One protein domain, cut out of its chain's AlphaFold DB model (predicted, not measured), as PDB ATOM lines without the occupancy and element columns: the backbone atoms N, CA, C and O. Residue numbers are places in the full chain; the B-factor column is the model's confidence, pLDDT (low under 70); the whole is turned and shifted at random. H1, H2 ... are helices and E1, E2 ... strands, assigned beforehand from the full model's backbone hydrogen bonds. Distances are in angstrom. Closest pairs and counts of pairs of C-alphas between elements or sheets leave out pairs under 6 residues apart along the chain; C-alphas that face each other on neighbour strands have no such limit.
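What this domain is: This is residues 20 to 148 of the 252 residues of the protein "Cutinase" of Eremomyces bilateralis CBS 781.70 (UniProt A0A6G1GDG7). A small sheet of three parallel strands, E1, E2 and E3, makes the middle of three layers, with H5 covering one face and H1 and H2 on the other. Residues 108 to 132, a stretch with no named element, loop from E3 round to H5. The printed part has 129 residues, with five named helices and three named strands in the order H1 E1 H2 H3 E2 H4 E3 H5, class mixed. It is compact, with a radius of gyration of the C-alphas of 14.3 A and spans of 40 by 31 by 22 A.

How they stand to each other: H1, residues 29 to 45, touches H2, residues 58 to 69, with residues 31 to 36 alone, the same way at a steep tilt of 63 degrees; their closest C-alphas, Ile 32 and Val 62, are 5.1 A apart. E1, residues 51 to 56, and E2, residues 78 to 84, are parallel, with N 55 and O 82 within hydrogen-bond range at 2.9 A. E2 and E3, residues 104 to 107, are parallel, with N 107 and O 83 at 2.8 A. H2 lies over E1, height over the sheet 8.4 A. On the opposite face, H5, residues 133 to 147, runs along the strands, 10 degrees from E2 on the local plane; the closest C-alphas of H5 and E2, Gly 80 and Arg 144, are 5.7 A apart. E1, H2 and H3 (residues 72 to 75), E2 form a strand-helix-strand unit, parallel neighbour strands with helices between; E2, H4 (residues 89 to 92), E3 form another, both crossovers right-handed. Every O i to N i+4 pair is within hydrogen-bond range in H1 and H5, and 6 of 8 in H2; H3 and H4 are too short for one.

Where its parts are: H1 begins at C-alpha 29 (37.099, 83.907, 77.798) and is 24.1 A long. E2 is 18.0 A. H5, 20.7 A, ends at C-alpha 147 (63.126, 87.426, 97.089).

The domain as a whole: The C-alphas farthest apart, of Asp 48 and Thr 122, are 40.5 A apart. The printed part has no cut. The links H4 to E3 and E3 to H5 are long. No printed residue is under 70 in pLDDT.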
ATOM      1  N   PRO A  20      40.039  76.763  70.977       97.62
ATOM      2  CA  PRO A  20      40.378  78.062  71.562       97.62
ATOM      3  C   PRO A  20      41.794  78.586  71.277       97.62
ATOM      4  O   PRO A  20      41.989  79.795  71.305       97.62
ATOM      5  N   ASN A  21      42.772  77.741  70.916       97.00
ATOM      6  CA  ASN A  21      44.111  78.226  70.534       97.00
ATOM      7  C   ASN A  21      44.091  79.159  69.315       97.00
ATOM      8  O   ASN A  21      44.978  79.997  69.167       97.00
ATOM      9  N   ALA A  22      43.098  79.011  68.434       96.19
ATOM     10  CA  ALA A  22      42.956  79.835  67.237       96.19
ATOM     11  C   ALA A  22      42.313  81.206  67.516       96.19
ATOM     12  O   ALA A  22      42.207  82.025  66.603       96.19
ATOM     13  N   LEU A  23      41.862  81.460  68.748       97.31
ATOM     14  CA  LEU A  23      41.325  82.758  69.142       97.31
ATOM     15  C   LEU A  23      42.457  83.793  69.291       97.31
ATOM     16  O   LEU A  23      43.613  83.413  69.522       97.31
ATOM     17  N   PRO A  24      42.152  85.102  69.175       96.81
ATOM     18  CA  PRO A  24      43.152  86.171  69.269       96.81
ATOM     19  C   PRO A  24      44.035  86.062  70.514       96.81
ATOM     20  O   PRO A  24      45.261  86.075  70.396       96.81
ATOM     21  N   GLU A  25      43.419  85.785  71.662       97.19
ATOM     22  CA  GLU A  25      44.106  85.650  72.947       97.19
ATOM     23  C   GLU A  25      44.807  84.298  73.142       97.19
ATOM     24  O   GLU A  25      45.549  84.109  74.098       97.19
ATOM     25  N   GLY A  26      44.638  83.345  72.217       97.69
ATOM     26  CA  GLY A  26      45.210  81.993  72.313       97.69
ATOM     27  C   GLY A  26      44.448  81.055  73.246       97.69
ATOM     28  O   GLY A  26      44.884  79.929  73.474       97.69
ATOM     29  N   THR A  27      43.317  81.511  73.775       98.50
ATOM     30  CA  THR A  27      42.364  80.740  74.570       98.50
ATOM     31  C   THR A  27      40.991  81.426  74.520       98.50
ATOM     32  O   THR A  27      40.832  82.450  73.851       98.50
ATOM     33  N   ASP A  28      39.990  80.859  75.191       98.00
ATOM     34  CA  ASP A  28      38.647  81.432  75.304       98.00
ATOM     35  C   ASP A  28      38.433  82.181  76.628       98.00
ATOM     36  O   ASP A  28      39.113  81.940  77.625       98.00
ATOM     37  N   GLU A  29      37.445  83.078  76.637       98.00
ATOM     38  CA  GLU A  29      37.099  83.907  77.798       98.00
ATOM     39  C   GLU A  29      36.758  83.079  79.045       98.00
ATOM     40  O   GLU A  29      37.128  83.433  80.158       98.00
ATOM     41  N   ALA A  30      36.095  81.931  78.874       98.00
ATOM     42  CA  ALA A  30      35.745  81.065  80.000       98.00
ATOM     43  C   ALA A  30      36.992  80.477  80.680       98.00
ATOM     44  O   ALA A  30      37.008  80.275  81.894       98.00
ATOM     45  N   SER A  31      38.041  80.216  79.905       98.44
ATOM     46  CA  SER A  31      39.334  79.750  80.393       98.44
ATOM     47  C   SER A  31      40.113  80.866  81.089       98.44
ATOM     48  O   SER A  31      40.723  80.610  82.126       98.44
ATOM     49  N   ILE A  32      40.056  82.093  80.562       98.69
ATOM     50  CA  ILE A  32      40.647  83.287  81.192       98.69
ATOM     51  C   ILE A  32      39.988  83.534  82.550       98.69
ATOM     52  O   ILE A  32      40.680  83.599  83.566       98.69
ATOM     53  N   GLN A  33      38.653  83.563  82.584       98.38
ATOM     54  CA  GLN A  33      37.892  83.753  83.814       98.38
ATOM     55  C   GLN A  33      38.167  82.641  84.831       98.38
ATOM     56  O   GLN A  33      38.342  82.927  86.009       98.38
ATOM     57  N   ALA A  34      38.295  81.385  84.393       98.19
ATOM     58  CA  ALA A  34      38.678  80.293  85.286       98.19
ATOM     59  C   ALA A  34      40.060  80.511  85.932       98.19
ATOM     60  O   ALA A  34      40.258  80.160  87.097       98.19
ATOM     61  N   GLY A  35      41.012  81.098  85.199       98.25
ATOM     62  CA  GLY A  35      42.305  81.513  85.745       98.25
ATOM     63  C   GLY A  35      42.148  82.591  86.820       98.25
ATOM     64  O   GLY A  35      42.637  82.412  87.934       98.25
ATOM     65  N   ILE A  36      41.409  83.660  86.514       98.25
ATOM     66  CA  ILE A  36      41.114  84.763  87.446       98.25
ATOM     67  C   ILE A  36      40.435  84.241  88.721       98.25
ATOM     68  O   ILE A  36      40.875  84.541  89.830       98.25
ATOM     69  N   ASP A  37      39.411  83.400  88.576       97.50
ATOM     70  CA  ASP A  37      38.682  82.802  89.697       97.50
ATOM     71  C   ASP A  37      39.601  81.955  90.584       97.50
ATOM     72  O   ASP A  37      39.467  81.973  91.808       97.50
ATOM     73  N   THR A  38      40.565  81.252  89.982       97.19
ATOM     74  CA  THR A  38      41.550  80.447  90.718       97.19
ATOM     75  C   THR A  38      42.457  81.331  91.582       97.19
ATOM     76  O   THR A  38      42.658  81.023  92.758       97.19
ATOM     77  N   PHE A  39      42.956  82.453  91.049       97.31
ATOM     78  CA  PHE A  39      43.733  83.424  91.834       97.31
ATOM     79  C   PHE A  39      42.901  84.031  92.967       97.31
ATOM     80  O   PHE A  39      43.328  84.033  94.122       97.31
ATOM     81  N   ASN A  40      41.684  84.481  92.658       96.38
ATOM     82  CA  ASN A  40      40.778  85.065  93.645       96.38
ATOM     83  C   ASN A  40      40.435  84.073  94.761       96.38
ATOM     84  O   ASN A  40      40.316  84.467  95.920       96.38
ATOM     85  N   GLN A  41      40.270  82.792  94.431       94.69
ATOM     86  CA  GLN A  41      40.019  81.746  95.415       94.69
ATOM     87  C   GLN A  41      41.235  81.512  96.320       94.69
ATOM     88  O   GLN A  41      41.062  81.377  97.529       94.69
ATOM     89  N   ALA A  42      42.451  81.496  95.765       93.12
ATOM     90  CA  ALA A  42      43.673  81.345  96.555       93.12
ATOM     91  C   ALA A  42      43.816  82.469  97.592       93.12
ATOM     92  O   ALA A  42      44.053  82.190  98.766       93.12
ATOM     93  N   VAL A  43      43.576  83.720  97.191       92.75
ATOM     94  CA  VAL A  43      43.627  84.880  98.097       92.75
ATOM     95  C   VAL A  43      42.521  84.840  99.150       92.75
ATOM     96  O   VAL A  43      42.781  85.108 100.319       92.75
ATOM     97  N   GLN A  44      41.297  84.467  98.767       92.31
ATOM     98  CA  GLN A  44      40.183  84.344  99.714       92.31
ATOM     99  C   GLN A  44      40.435  83.281 100.786       92.31
ATOM    100  O   GLN A  44      40.075  83.483 101.945       92.31
ATOM    101  N   ASN A  45      41.038  82.155 100.409       91.62
ATOM    102  CA  ASN A  45      41.290  81.057 101.337       91.62
ATOM    103  C   ASN A  45      42.557  81.279 102.166       91.62
ATOM    104  O   ASN A  45      42.600  80.874 103.326       91.62
ATOM    105  N   CYS A  46      43.579  81.895 101.568       92.75
ATOM    106  CA  CYS A  46      44.930  81.998 102.110       92.75
ATOM    107  C   CYS A  46      45.485  83.423 101.928       92.75
ATOM    108  O   CYS A  46      46.425  83.616 101.153       92.75
ATOM    109  N   PRO A  47      44.934  84.427 102.635       90.75
ATOM    110  CA  PRO A  47      45.263  85.842 102.425       90.75
ATOM    111  C   PRO A  47      46.720  86.205 102.749       90.75
ATOM    112  O   PRO A  47      47.220  87.208 102.254       90.75
ATOM    113  N   ASP A  48      47.412  85.376 103.533       89.38
ATOM    114  CA  ASP A  48      48.822  85.575 103.895       89.38
ATOM    115  C   ASP A  48      49.794  84.792 102.990       89.38
ATOM    116  O   ASP A  48      51.013  84.883 103.146       89.38
ATOM    117  N   SER A  49      49.276  84.000 102.046       90.62
ATOM    118  CA  SER A  49      50.108  83.178 101.162       90.62
ATOM    119  C   SER A  49      50.825  84.002 100.090       90.62
ATOM    120  O   SER A  49      50.429  85.113  99.739       90.62
ATOM    121  N   LYS A  50      51.895  83.438  99.529       93.75
ATOM    122  CA  LYS A  50      52.457  83.904  98.257       93.75
ATOM    123  C   LYS A  50      51.952  82.999  97.144       93.75
ATOM    124  O   LYS A  50      51.865  81.785  97.320       93.75
ATOM    125  N   ILE A  51      51.631  83.594  96.002       96.06
ATOM    126  CA  ILE A  51      51.106  82.883  94.841       96.06
ATOM    127  C   ILE A  51      52.169  82.871  93.753       96.06
ATOM    128  O   ILE A  51      52.792  83.883  93.440       96.06
ATOM    129  N   MET A  52      52.343  81.711  93.142       97.19
ATOM    130  CA  MET A  52      53.092  81.554  91.907       97.19
ATOM    131  C   MET A  52      52.214  80.846  90.894       97.19
ATOM    132  O   MET A  52      51.312  80.096  91.271       97.19
ATOM    133  N   PHE A  53      52.484  81.058  89.613       98.44
ATOM    134  CA  PHE A  53      51.758  80.380  88.548       98.44
ATOM    135  C   PHE A  53      52.699  79.694  87.568       98.44
ATOM    136  O   PHE A  53      53.863  80.053  87.411       98.44
ATOM    137  N   ALA A  54      52.155  78.705  86.868       98.31
ATOM    138  CA  ALA A  54      52.802  78.112  85.716       98.31
ATOM    139  C   ALA A  54      51.786  77.920  84.590       98.31
ATOM    140  O   ALA A  54      50.614  77.632  84.838       98.31
ATOM    141  N   GLY A  55      52.235  78.060  83.347       98.50
ATOM    142  CA  GLY A  55      51.413  77.850  82.162       98.50
ATOM    143  C   GLY A  55      52.159  77.048  81.106       98.50
ATOM    144  O   GLY A  55      53.227  77.450  80.662       98.50
ATOM    145  N   TYR A  56      51.586  75.928  80.670       98.56
ATOM    146  CA  TYR A  56      52.121  75.125  79.570       98.56
ATOM    147  C   TYR A  56      51.216  75.225  78.341       98.56
ATOM    148  O   TYR A  56      50.000  75.040  78.464       98.56
ATOM    149  N   SER A  57      51.788  75.470  77.158       98.56
ATOM    150  CA  SER A  57      51.044  75.530  75.892       98.56
ATOM    151  C   SER A  57      49.863  76.514  75.989       98.56
ATOM    152  O   SER A  57      50.062  77.646  76.422       98.56
ATOM    153  N   GLN A  58      48.622  76.119  75.682       98.50
ATOM    154  CA  GLN A  58      47.425  76.960  75.884       98.50
ATOM    155  C   GLN A  58      47.306  77.547  77.306       98.50
ATOM    156  O   GLN A  58      46.825  78.664  77.472       98.50
ATOM    157  N   GLY A  59      47.771  76.838  78.338       98.56
ATOM    158  CA  GLY A  59      47.738  77.329  79.718       98.56
ATOM    159  C   GLY A  59      48.588  78.587  79.936       98.56
ATOM    160  O   GLY A  59      48.243  79.415  80.772       98.56
ATOM    161  N   SER A  60      49.654  78.779  79.149       98.69
ATOM    162  CA  SER A  60      50.412  80.039  79.154       98.69
ATOM    163  C   SER A  60      49.576  81.207  78.623       98.69
ATOM    164  O   SER A  60      49.612  82.288  79.195       98.69
ATOM    165  N   ALA A  61      48.742  80.978  77.603       98.56
ATOM    166  CA  ALA A  61      47.801  81.974  77.094       98.56
ATOM    167  C   ALA A  61      46.666  82.273  78.090       98.56
ATOM    168  O   ALA A  61      46.214  83.411  78.180       98.56
ATOM    169  N   VAL A  62      46.232  81.289  78.888       98.81
ATOM    170  CA  VAL A  62      45.296  81.538  80.001       98.81
ATOM    171  C   VAL A  62      45.907  82.511  81.006       98.81
ATOM    172  O   VAL A  62      45.299  83.532  81.315       98.81
ATOM    173  N   MET A  63      47.127  82.240  81.473       98.75
ATOM    174  CA  MET A  63      47.812  83.102  82.443       98.75
ATOM    175  C   MET A  63      48.179  84.468  81.863       98.75
ATOM    176  O   MET A  63      48.027  85.470  82.559       98.75
ATOM    177  N   LEU A  64      48.574  84.516  80.584       98.62
ATOM    178  CA  LEU A  64      48.831  85.752  79.842       98.62
ATOM    179  C   LEU A  64      47.683  86.748  79.970       98.62
ATOM    180  O   LEU A  64      47.908  87.941  80.120       98.62
ATOM    181  N   ASN A  65      46.458  86.240  79.904       98.56
ATOM    182  CA  ASN A  65      45.263  87.065  79.913       98.56
ATOM    183  C   ASN A  65      44.665  87.234  81.309       98.56
ATOM    184  O   ASN A  65      44.047  88.259  81.574       98.56
ATOM    185  N   ALA A  66      44.835  86.256  82.201       98.56
ATOM    186  CA  ALA A  66      44.292  86.318  83.553       98.56
ATOM    187  C   ALA A  66      45.090  87.268  84.456       98.56
ATOM    188  O   ALA A  66      44.498  88.118  85.115       98.56
ATOM    189  N   VAL A  67      46.425  87.153  84.477       98.31
ATOM    190  CA  VAL A  67      47.285  87.892  85.422       98.31
ATOM    191  C   VAL A  67      47.141  89.418  85.294       98.31
ATOM    192  O   VAL A  67      46.974  90.066  86.327       98.31
ATOM    193  N   PRO A  68      47.111  90.018  84.086       97.81
ATOM    194  CA  PRO A  68      46.944  91.468  83.944       97.81
ATOM    195  C   PRO A  68      45.555  91.989  84.341       97.81
ATOM    196  O   PRO A  68      45.377  93.197  84.484       97.81
ATOM    197  N   GLN A  69      44.564  91.102  84.486       97.50
ATOM    198  CA  GLN A  69      43.188  91.445  84.867       97.50
ATOM    199  C   GLN A  69      42.918  91.294  86.368       97.50
ATOM    200  O   GLN A  69      41.823  91.624  86.827       97.50
ATOM    201  N   LEU A  70      43.888  90.792  87.135       97.25
ATOM    202  CA  LEU A  70      43.766  90.684  88.583       97.25
ATOM    203  C   LEU A  70      43.694  92.080  89.205       97.25
ATOM    204  O   LEU A  70      44.381  93.011  88.778       97.25
ATOM    205  N   ASP A  71      42.870  92.227  90.240       96.44
ATOM    206  CA  ASP A  71      42.905  93.440  91.043       96.44
ATOM    207  C   ASP A  71      44.238  93.552  91.805       96.44
ATOM    208  O   ASP A  71      44.969  92.576  91.987       96.44
ATOM    209  N   ALA A  72      44.552  94.761  92.272       94.94
ATOM    210  CA  ALA A  72      45.822  95.020  92.943       94.94
ATOM    211  C   ALA A  72      46.006  94.194  94.229       94.94
ATOM    212  O   ALA A  72      47.137  93.888  94.598       94.94
ATOM    213  N   ALA A  73      44.923  93.840  94.932       92.69
ATOM    214  CA  ALA A  73      45.025  93.053  96.158       92.69
ATOM    215  C   ALA A  73      45.519  91.634  95.849       92.69
ATOM    216  O   ALA A  73      46.374  91.112  96.562       92.69
ATOM    217  N   VAL A  74      45.035  91.055  94.750       95.94
ATOM    218  CA  VAL A  74      45.406  89.715  94.296       95.94
ATOM    219  C   VAL A  74      46.749  89.723  93.569       95.94
ATOM    220  O   VAL A  74      47.609  88.896  93.872       95.94
ATOM    221  N   SER A  75      46.986  90.675  92.661       95.06
ATOM    222  CA  SER A  75      48.237  90.744  91.895       95.06
ATOM    223  C   SER A  75      49.461  90.956  92.791       95.06
ATOM    224  O   SER A  75      50.519  90.401  92.514       95.06
ATOM    225  N   ASN A  76      49.321  91.693  93.901       94.31
ATOM    226  CA  ASN A  76      50.401  91.910  94.875       94.31
ATOM    227  C   ASN A  76      50.840  90.630  95.608       94.31
ATOM    228  O   ASN A  76      51.919  90.604  96.203       94.31
ATOM    229  N   MET A  77      50.020  89.579  95.590       95.25
ATOM    230  CA  MET A  77      50.376  88.275  96.150       95.25
ATOM    231  C   MET A  77      51.090  87.378  95.133       95.25
ATOM    232  O   MET A  77      51.676  86.373  95.536       95.25
ATOM    233  N   VAL A  78      51.070  87.723  93.840       97.19
ATOM    234  CA  VAL A  78      51.717  86.946  92.778       97.19
ATOM    235  C   VAL A  78      53.194  87.323  92.687       97.19
ATOM    236  O   VAL A  78      53.545  88.415  92.250       97.19
ATOM    237  N   VAL A  79      54.069  86.408  93.099       97.12
ATOM    238  CA  VAL A  79      55.513  86.675  93.239       97.12
ATOM    239  C   VAL A  79      56.359  86.098  92.109       97.12
ATOM    240  O   VAL A  79      57.500  86.513  91.938       97.12
ATOM    241  N   GLY A  80      55.826  85.157  91.330       98.19
ATOM    242  CA  GLY A  80      56.575  84.512  90.256       98.19
ATOM    243  C   GLY A  80      55.701  83.721  89.289       98.19
ATOM    244  O   GLY A  80      54.641  83.213  89.661       98.19
ATOM    245  N   GLY A  81      56.161  83.613  88.048       98.56
ATOM    246  CA  GLY A  81      55.485  82.903  86.972       98.56
ATOM    247  C   GLY A  81      56.458  82.131  86.091       98.56
ATOM    248  O   GLY A  81      57.568  82.597  85.849       98.56
ATOM    249  N   VAL A  82      56.034  80.979  85.574       98.88
ATOM    250  CA  VAL A  82      56.803  80.233  84.565       98.88
ATOM    251  C   VAL A  82      55.926  79.840  83.384       98.88
ATOM    252  O   VAL A  82      54.848  79.271  83.568       98.88
ATOM    253  N   PHE A  83      56.401  80.066  82.161       98.88
ATOM    254  CA  PHE A  83      55.776  79.526  80.957       98.88
ATOM    255  C   PHE A  83      56.634  78.469  80.275       98.88
ATOM    256  O   PHE A  83      57.831  78.644  80.104       98.88
ATOM    257  N   TYR A  84      55.988  77.394  79.825       98.81
ATOM    258  CA  TYR A  84      56.587  76.336  79.014       98.81
ATOM    259  C   TYR A  84      55.855  76.257  77.676       98.81
ATOM    260  O   TYR A  84      54.632  76.077  77.647       98.81
ATOM    261  N   GLY A  85      56.572  76.390  76.562       98.38
ATOM    262  CA  GLY A  85      55.948  76.401  75.237       98.38
ATOM    263  C   GLY A  85      54.928  77.531  75.111       98.38
ATOM    264  O   GLY A  85      53.751  77.287  74.840       98.38
ATOM    265  N   TYR A  86      55.368  78.760  75.390       98.56
ATOM    266  CA  TYR A  86      54.513  79.941  75.429       98.56
ATOM    267  C   TYR A  86      53.949  80.254  74.032       98.56
ATOM    268  O   TYR A  86      54.641  80.770  73.159       98.56
ATOM    269  N   THR A  87      52.665  79.951  73.805       98.31
ATOM    270  CA  THR A  87      52.022  80.016  72.470       98.31
ATOM    271  C   THR A  87      51.884  81.435  71.916       98.31
ATOM    272  O   THR A  87      51.571  81.627  70.737       98.31
ATOM    273  N   LYS A  88      52.094  82.437  72.773       98.12
ATOM    274  CA  LYS A  88      52.099  83.858  72.423       98.12
ATOM    275  C   LYS A  88      53.468  84.512  72.631       98.12
ATOM    276  O   LYS A  88      53.549  85.734  72.707       98.12
ATOM    277  N   ASN A  89      54.530  83.707  72.707       98.19
ATOM    278  CA  ASN A  89      55.897  84.168  72.929       98.19
ATOM    279  C   ASN A  89      56.351  85.180  71.876       98.19
ATOM    280  O   ASN A  89      56.714  86.298  72.225       98.19
ATOM    281  N   ALA A  90      56.277  84.829  70.589       97.12
ATOM    282  CA  ALA A  90      56.684  85.724  69.506       97.12
ATOM    283  C   ALA A  90      55.842  87.011  69.446       97.12
ATOM    284  O   ALA A  90      56.337  88.068  69.072       97.12
ATOM    285  N   GLN A  91      54.567  86.925  69.821       97.19
ATOM    286  CA  GLN A  91      53.618  88.034  69.799       97.19
ATOM    287  C   GLN A  91      53.853  89.025  70.945       97.19
ATOM    288  O   GLN A  91      53.534  90.200  70.789       97.19
ATOM    289  N   ASN A  92      54.419  88.563  72.065       97.38
ATOM    290  CA  ASN A  92      54.684  89.372  73.258       97.38
ATOM    291  C   ASN A  92      56.180  89.519  73.567       97.38
ATOM    292  O   ASN A  92      56.535  89.953  74.653       97.38
ATOM    293  N   ASN A  93      57.070  89.151  72.641       96.38
ATOM    294  CA  ASN A  93      58.527  89.183  72.832       96.38
ATOM    295  C   ASN A  93      59.017  88.428  74.085       96.38
ATOM    296  O   ASN A  93      60.003  88.823  74.699       96.38
ATOM    297  N   GLY A  94      58.335  87.342  74.459       97.31
ATOM    298  CA  GLY A  94      58.642  86.574  75.670       97.31
ATOM    299  C   GLY A  94      58.238  87.250  76.981       97.31
ATOM    300  O   GLY A  94      58.616  86.775  78.046       97.31
ATOM    301  N   GLU A  95      57.454  88.326  76.927       97.88
ATOM    302  CA  GLU A  95      57.005  89.067  78.104       97.88
ATOM    303  C   GLU A  95      55.554  88.728  78.480       97.88
ATOM    304  O   GLU A  95      54.750  88.288  77.655       97.88
ATOM    305  N   LEU A  96      55.210  88.994  79.740       98.00
ATOM    306  CA  LEU A  96      53.837  89.071  80.232       98.00
ATOM    307  C   LEU A  96      53.517  90.549  80.505       98.00
ATOM    308  O   LEU A  96      54.006  91.093  81.498       98.00
ATOM    309  N   PRO A  97      52.724  91.228  79.656       95.38
ATOM    310  CA  PRO A  97      52.453  92.651  79.824       95.38
ATOM    311  C   PRO A  97      51.860  92.975  81.200       95.38
ATOM    312  O   PRO A  97      50.877  92.372  81.623       95.38
ATOM    313  N   GLY A  98      52.445  93.953  81.895       91.81
ATOM    314  CA  GLY A  98      51.997  94.366  83.230       91.81
ATOM    315  C   GLY A  98      52.506  93.494  84.384       91.81
ATOM    316  O   GLY A  98      52.152  93.763  85.528       91.81
ATOM    317  N   PHE A  99      53.356  92.502  84.113       96.75
ATOM    318  CA  PHE A  99      54.016  91.690  85.132       96.75
ATOM    319  C   PHE A  99      55.537  91.929  85.108       96.75
ATOM    320  O   PHE A  99      56.097  92.059  84.017       96.75
ATOM    321  N   PRO A 100      56.223  92.021  86.267       96.69
ATOM    322  CA  PRO A 100      57.656  92.315  86.292       96.69
ATOM    323  C   PRO A 100      58.454  91.242  85.535       96.69
ATOM    324  O   PRO A 100      58.300  90.057  85.852       96.69
ATOM    325  N   PRO A 101      59.290  91.611  84.547       96.56
ATOM    326  CA  PRO A 101      60.019  90.640  83.732       96.56
ATOM    327  C   PRO A 101      60.975  89.776  84.563       96.56
ATOM    328  O   PRO A 101      61.154  88.606  84.262       96.56
ATOM    329  N   GLU A 102      61.529  90.302  85.655       97.00
ATOM    330  CA  GLU A 102      62.363  89.546  86.595       97.00
ATOM    331  C   GLU A 102      61.602  88.448  87.357       97.00
ATOM    332  O   GLU A 102      62.221  87.535  87.904       97.00
ATOM    333  N   ASN A 103      60.268  88.527  87.390       98.12
ATOM    334  CA  ASN A 103      59.398  87.564  88.059       98.12
ATOM    335  C   ASN A 103      58.808  86.528  87.094       98.12
ATOM    336  O   ASN A 103      58.113  85.621  87.553       98.12
ATOM    337  N   LEU A 104      59.091  86.618  85.791       98.62
ATOM    338  CA  LEU A 104      58.650  85.655  84.785       98.62
ATOM    339  C   LEU A 104      59.837  84.923  84.158       98.62
ATOM    340  O   LEU A 104      60.731  85.556  83.612       98.62
ATOM    341  N   GLU A 105      59.774  83.596  84.133       98.69
ATOM    342  CA  GLU A 105      60.682  82.769  83.335       98.69
ATOM    343  C   GLU A 105      59.923  82.120  82.171       98.69
ATOM    344  O   GLU A 105      58.830  81.571  82.350       98.69
ATOM    345  N   VAL A 106      60.492  82.167  80.964       98.69
ATOM    346  CA  VAL A 106      59.880  81.586  79.761       98.69
ATOM    347  C   VAL A 106      60.806  80.544  79.151       98.69
ATOM    348  O   VAL A 106      61.797  80.858  78.497       98.69
ATOM    349  N   PHE A 107      60.402  79.283  79.261       98.62
ATOM    350  CA  PHE A 107      61.038  78.166  78.588       98.62
ATOM    351  C   PHE A 107      60.392  77.939  77.223       98.62
ATOM    352  O   PHE A 107      59.274  77.426  77.097       98.62
ATOM    353  N   CYS A 108      61.135  78.296  76.182       98.12
ATOM    354  CA  CYS A 108      60.782  78.040  74.795       98.12
ATOM    355  C   CYS A 108      61.935  77.325  74.097       98.12
ATOM    356  O   CYS A 108      62.981  77.912  73.819       98.12
ATOM    357  N   ARG A 109      61.749  76.034  73.808       96.62
ATOM    358  CA  ARG A 109      62.775  75.251  73.115       96.62
ATOM    359  C   ARG A 109      62.910  75.699  71.667       96.62
ATOM    360  O   ARG A 109      61.926  76.009  71.002       96.62
ATOM    361  N   GLN A 110      64.128  75.617  71.139       95.50
ATOM    362  CA  GLN A 110      64.401  75.972  69.744       95.50
ATOM    363  C   GLN A 110      63.651  75.088  68.732       95.50
ATOM    364  O   GLN A 110      63.366  75.527  67.621       95.50
ATOM    365  N   ASP A 111      63.328  73.849  69.103       96.12
ATOM    366  CA  ASP A 111      62.550  72.918  68.287       96.12
ATOM    367  C   ASP A 111      61.048  72.906  68.630       96.12
ATOM    368  O   ASP A 111      60.317  72.078  68.079       96.12
ATOM    369  N   ASP A 112      60.571  73.798  69.507       97.94
ATOM    370  CA  ASP A 112      59.151  73.977  69.819       97.94
ATOM    371  C   ASP A 112      58.470  74.914  68.810       97.94
ATOM    372  O   ASP A 112      58.674  76.127  68.804       97.94
ATOM    373  N   GLY A 113      57.612  74.335  67.969       96.69
ATOM    374  CA  GLY A 113      56.896  75.058  66.921       96.69
ATOM    375  C   GLY A 113      55.693  75.873  67.394       96.69
ATOM    376  O   GLY A 113      54.912  76.288  66.540       96.69
ATOM    377  N   VAL A 114      55.477  76.053  68.703       97.75
ATOM    378  CA  VAL A 114      54.471  77.013  69.202       97.75
ATOM    379  C   VAL A 114      55.065  78.351  69.640       97.75
ATOM    380  O   VAL A 114      54.348  79.343  69.742       97.75
ATOM    381  N   CYS A 115      56.374  78.398  69.897       97.38
ATOM    382  CA  CYS A 115      57.047  79.572  70.454       97.38
ATOM    383  C   CYS A 115      57.338  80.671  69.420       97.38
ATOM    384  O   CYS A 115      57.628  81.811  69.788       97.38
ATOM    385  N   ASP A 116      57.262  80.346  68.129       93.88
ATOM    386  CA  ASP A 116      57.560  81.233  66.999       93.88
ATOM    387  C   ASP A 116      56.296  81.824  66.344       93.88
ATOM    388  O   ASP A 116      56.333  82.307  65.212       93.88
ATOM    389  N   GLY A 117      55.166  81.797  67.058       88.31
ATOM    390  CA  GLY A 117      53.889  82.353  66.605       88.31
ATOM    391  C   GLY A 117      53.031  81.388  65.786       88.31
ATOM    392  O   GLY A 117      51.946  81.765  65.336       88.31
ATOM    393  N   ASN A 118      53.480  80.145  65.613       89.75
ATOM    394  CA  ASN A 118      52.696  79.075  65.008       89.75
ATOM    395  C   ASN A 118      51.941  78.261  66.077       89.75
ATOM    396  O   ASN A 118      52.173  78.384  67.271       89.75
ATOM    397  N   LEU A 119      51.019  77.394  65.652       92.94
ATOM    398  CA  LEU A 119      50.342  76.423  66.530       92.94
ATOM    399  C   LEU A 119      50.774  74.993  66.192       92.94
ATOM    400  O   LEU A 119      49.959  74.068  66.118       92.94
ATOM    401  N   ARG A 120      52.069  74.809  65.911       95.06
ATOM    402  CA  ARG A 120      52.610  73.519  65.493       95.06
ATOM    403  C   ARG A 120      53.189  72.780  66.691       95.06
ATOM    404  O   ARG A 120      54.307  73.039  67.114       95.06
ATOM    405  N   VAL A 121      52.461  71.771  67.158       95.31
ATOM    406  CA  VAL A 121      52.952  70.852  68.192       95.31
ATOM    407  C   VAL A 121      54.051  69.958  67.608       95.31
ATOM    408  O   VAL A 121      53.784  69.060  66.806       95.31
ATOM    409  N   THR A 122      55.300  70.226  67.979       96.81
ATOM    410  CA  THR A 122      56.484  69.448  67.585       96.81
ATOM    411  C   THR A 122      56.910  68.479  68.688       96.81
ATOM    412  O   THR A 122      56.347  68.470  69.780       96.81
ATOM    413  N   ALA A 123      57.937  67.661  68.424       95.88
ATOM    414  CA  ALA A 123      58.566  66.855  69.470       95.88
ATOM    415  C   ALA A 123      59.144  67.733  70.594       95.88
ATOM    416  O   ALA A 123      58.997  67.377  71.759       95.88
ATOM    417  N   GLY A 124      59.715  68.892  70.241       96.88
ATOM    418  CA  GLY A 124      60.188  69.884  71.200       96.88
ATOM    419  C   GLY A 124      59.089  70.336  72.153       96.88
ATOM    420  O   GLY A 124      59.281  70.299  73.363       96.88
ATOM    421  N   HIS A 125      57.894  70.625  71.628       98.12
ATOM    422  CA  HIS A 125      56.755  71.026  72.456       98.12
ATOM    423  C   HIS A 125      56.420  70.012  73.563       98.12
ATOM    424  O   HIS A 125      55.989  70.391  74.643       98.12
ATOM    425  N   LEU A 126      56.656  68.717  73.326       97.12
ATOM    426  CA  LEU A 126      56.330  67.631  74.257       97.12
ATOM    427  C   LEU A 126      57.497  67.239  75.185       97.12
ATOM    428  O   LEU A 126      57.380  66.259  75.924       97.12
ATOM    429  N   ALA A 127      58.630  67.947  75.124       96.94
ATOM    430  CA  ALA A 127      59.891  67.509  75.722       96.94
ATOM    431  C   ALA A 127      60.287  68.218  77.030       96.94
ATOM    432  O   ALA A 127      61.213  67.737  77.680       96.94
ATOM    433  N   TYR A 128      59.579  69.273  77.457       96.69
ATOM    434  CA  TYR A 128      59.924  70.053  78.663       96.69
ATOM    435  C   TYR A 128      60.079  69.195  79.930       96.69
ATOM    436  O   TYR A 128      60.957  69.417  80.746       96.69
ATOM    437  N   GLY A 129      59.293  68.123  80.076       94.38
ATOM    438  CA  GLY A 129      59.406  67.211  81.225       94.38
ATOM    439  C   GLY A 129      60.653  66.317  81.251       94.38
ATOM    440  O   GLY A 129      60.719  65.411  82.078       94.38
ATOM    441  N   ARG A 130      61.578  66.455  80.292       93.50
ATOM    442  CA  ARG A 130      62.739  65.561  80.123       93.50
ATOM    443  C   ARG A 130      64.030  66.286  79.750       93.50
ATOM    444  O   ARG A 130      65.018  65.616  79.459       93.50
ATOM    445  N   ASP A 131      64.019  67.612  79.699       93.50
ATOM    446  CA  ASP A 131      65.159  68.414  79.245       93.50
ATOM    447  C   ASP A 131      65.812  69.255  80.351       93.50
ATOM    448  O   ASP A 131      66.743  69.994  80.054       93.50
ATOM    449  N   GLY A 132      65.369  69.101  81.604       95.88
ATOM    450  CA  GLY A 132      65.896  69.819  82.770       95.88
ATOM    451  C   GLY A 132      65.189  71.144  83.069       95.88
ATOM    452  O   GLY A 132      65.378  71.712  84.143       95.88
ATOM    453  N   THR A 133      64.338  71.633  82.158       97.44
ATOM    454  CA  THR A 133      63.691  72.944  82.328       97.44
ATOM    455  C   THR A 133      62.642  72.955  83.438       97.44
ATOM    456  O   THR A 133      62.374  74.007  84.010       97.44
ATOM    457  N   ILE A 134      62.072  71.798  83.799       96.81
ATOM    458  CA  ILE A 134      61.160  71.694  84.948       96.81
ATOM    459  C   ILE A 134      61.892  72.003  86.253       96.81
ATOM    460  O   ILE A 134      61.366  72.732  87.094       96.81
ATOM    461  N   GLU A 135      63.096  71.461  86.429       97.25
ATOM    462  CA  GLU A 135      63.928  71.714  87.600       97.25
ATOM    463  C   GLU A 135      64.395  73.174  87.640       97.25
ATOM    464  O   GLU A 135      64.314  73.810  88.692       97.25
ATOM    465  N   GLU A 136      64.803  73.732  86.496       98.00
ATOM    466  CA  GLU A 136      65.187  75.145  86.371       98.00
ATOM    467  C   GLU A 136      64.024  76.087  86.712       98.00
ATOM    468  O   GLU A 136      64.181  76.998  87.523       98.00
ATOM    469  N   GLY A 137      62.831  75.845  86.162       97.94
ATOM    470  CA  GLY A 137      61.656  76.664  86.444       97.94
ATOM    471  C   GLY A 137      61.159  76.528  87.881       97.94
ATOM    472  O   GLY A 137      60.733  77.512  88.485       97.94
ATOM    473  N   ALA A 138      61.250  75.334  88.471       96.94
ATOM    474  CA  ALA A 138      60.961  75.153  89.890       96.94
ATOM    475  C   ALA A 138      61.940  75.951  90.762       96.94
ATOM    476  O   ALA A 138      61.502  76.644  91.681       96.94
ATOM    477  N   GLN A 139      63.240  75.906  90.451       97.62
ATOM    478  CA  GLN A 139      64.256  76.678  91.167       97.62
ATOM    479  C   GLN A 139      64.034  78.186  91.017       97.62
ATOM    480  O   GLN A 139      64.061  78.905  92.012       97.62
ATOM    481  N   PHE A 140      63.716  78.661  89.811       98.44
ATOM    482  CA  PHE A 140      63.362  80.058  89.575       98.44
ATOM    483  C   PHE A 140      62.233  80.520  90.509       98.44
ATOM    484  O   PHE A 140      62.344  81.555  91.165       98.44
ATOM    485  N   LEU A 141      61.163  79.729  90.618       96.81
ATOM    486  CA  LEU A 141      60.030  80.021  91.495       96.81
ATOM    487  C   LEU A 141      60.419  80.021  92.984       96.81
ATOM    488  O   LEU A 141      59.988  80.906  93.727       96.81
ATOM    489  N   VAL A 142      61.278  79.091  93.419       94.88
ATOM    490  CA  VAL A 142      61.859  79.102  94.777       94.88
ATOM    491  C   VAL A 142      62.570  80.428  95.047       94.88
ATOM    492  O   VAL A 142      62.330  81.063  96.078       94.88
ATOM    493  N   ASP A 143      63.399  80.874  94.107       96.00
ATOM    494  CA  ASP A 143      64.182  82.099  94.249       96.00
ATOM    495  C   ASP A 143      63.283  83.345  94.278       96.00
ATOM    496  O   ASP A 143      63.563  84.296  95.014       96.00
ATOM    497  N   ARG A 144      62.180  83.351  93.516       96.25
ATOM    498  CA  ARG A 144      61.177  84.428  93.564       96.25
ATOM    499  C   ARG A 144      60.439  84.474  94.896       96.25
ATOM    500  O   ARG A 144      60.245  85.563  95.435       96.25
ATOM    501  N   MET A 145      60.092  83.325  95.481       92.19
ATOM    502  CA  MET A 145      59.513  83.303  96.831       92.19
ATOM    503  C   MET A 145      60.472  83.852  97.887       92.19
ATOM    504  O   MET A 145      60.049  84.642  98.732       92.19
ATOM    505  N   ALA A 146      61.751  83.471  97.830       91.62
ATOM    506  CA  ALA A 146      62.761  83.974  98.759       91.62
ATOM    507  C   ALA A 146      62.953  85.494  98.610       91.62
ATOM    508  O   ALA A 146      62.972  86.221  99.604       91.62
ATOM    509  N   ALA A 147      63.018  85.995  97.372       92.44
ATOM    510  CA  ALA A 147      63.126  87.426  97.089       92.44
ATOM    511  C   ALA A 147      61.904  88.228  97.577       92.44
ATOM    512  O   ALA A 147      62.049  89.372  98.006       92.44
ATOM    513  N   ALA A 148      60.713  87.626  97.569       88.00
ATOM    514  CA  ALA A 148      59.479  88.236  98.064       88.00
ATOM    515  C   ALA A 148      59.331  88.215  99.601       88.00
ATOM    516  O   ALA A 148      58.267  88.571 100.119       88.00
TER     517      ALA A 148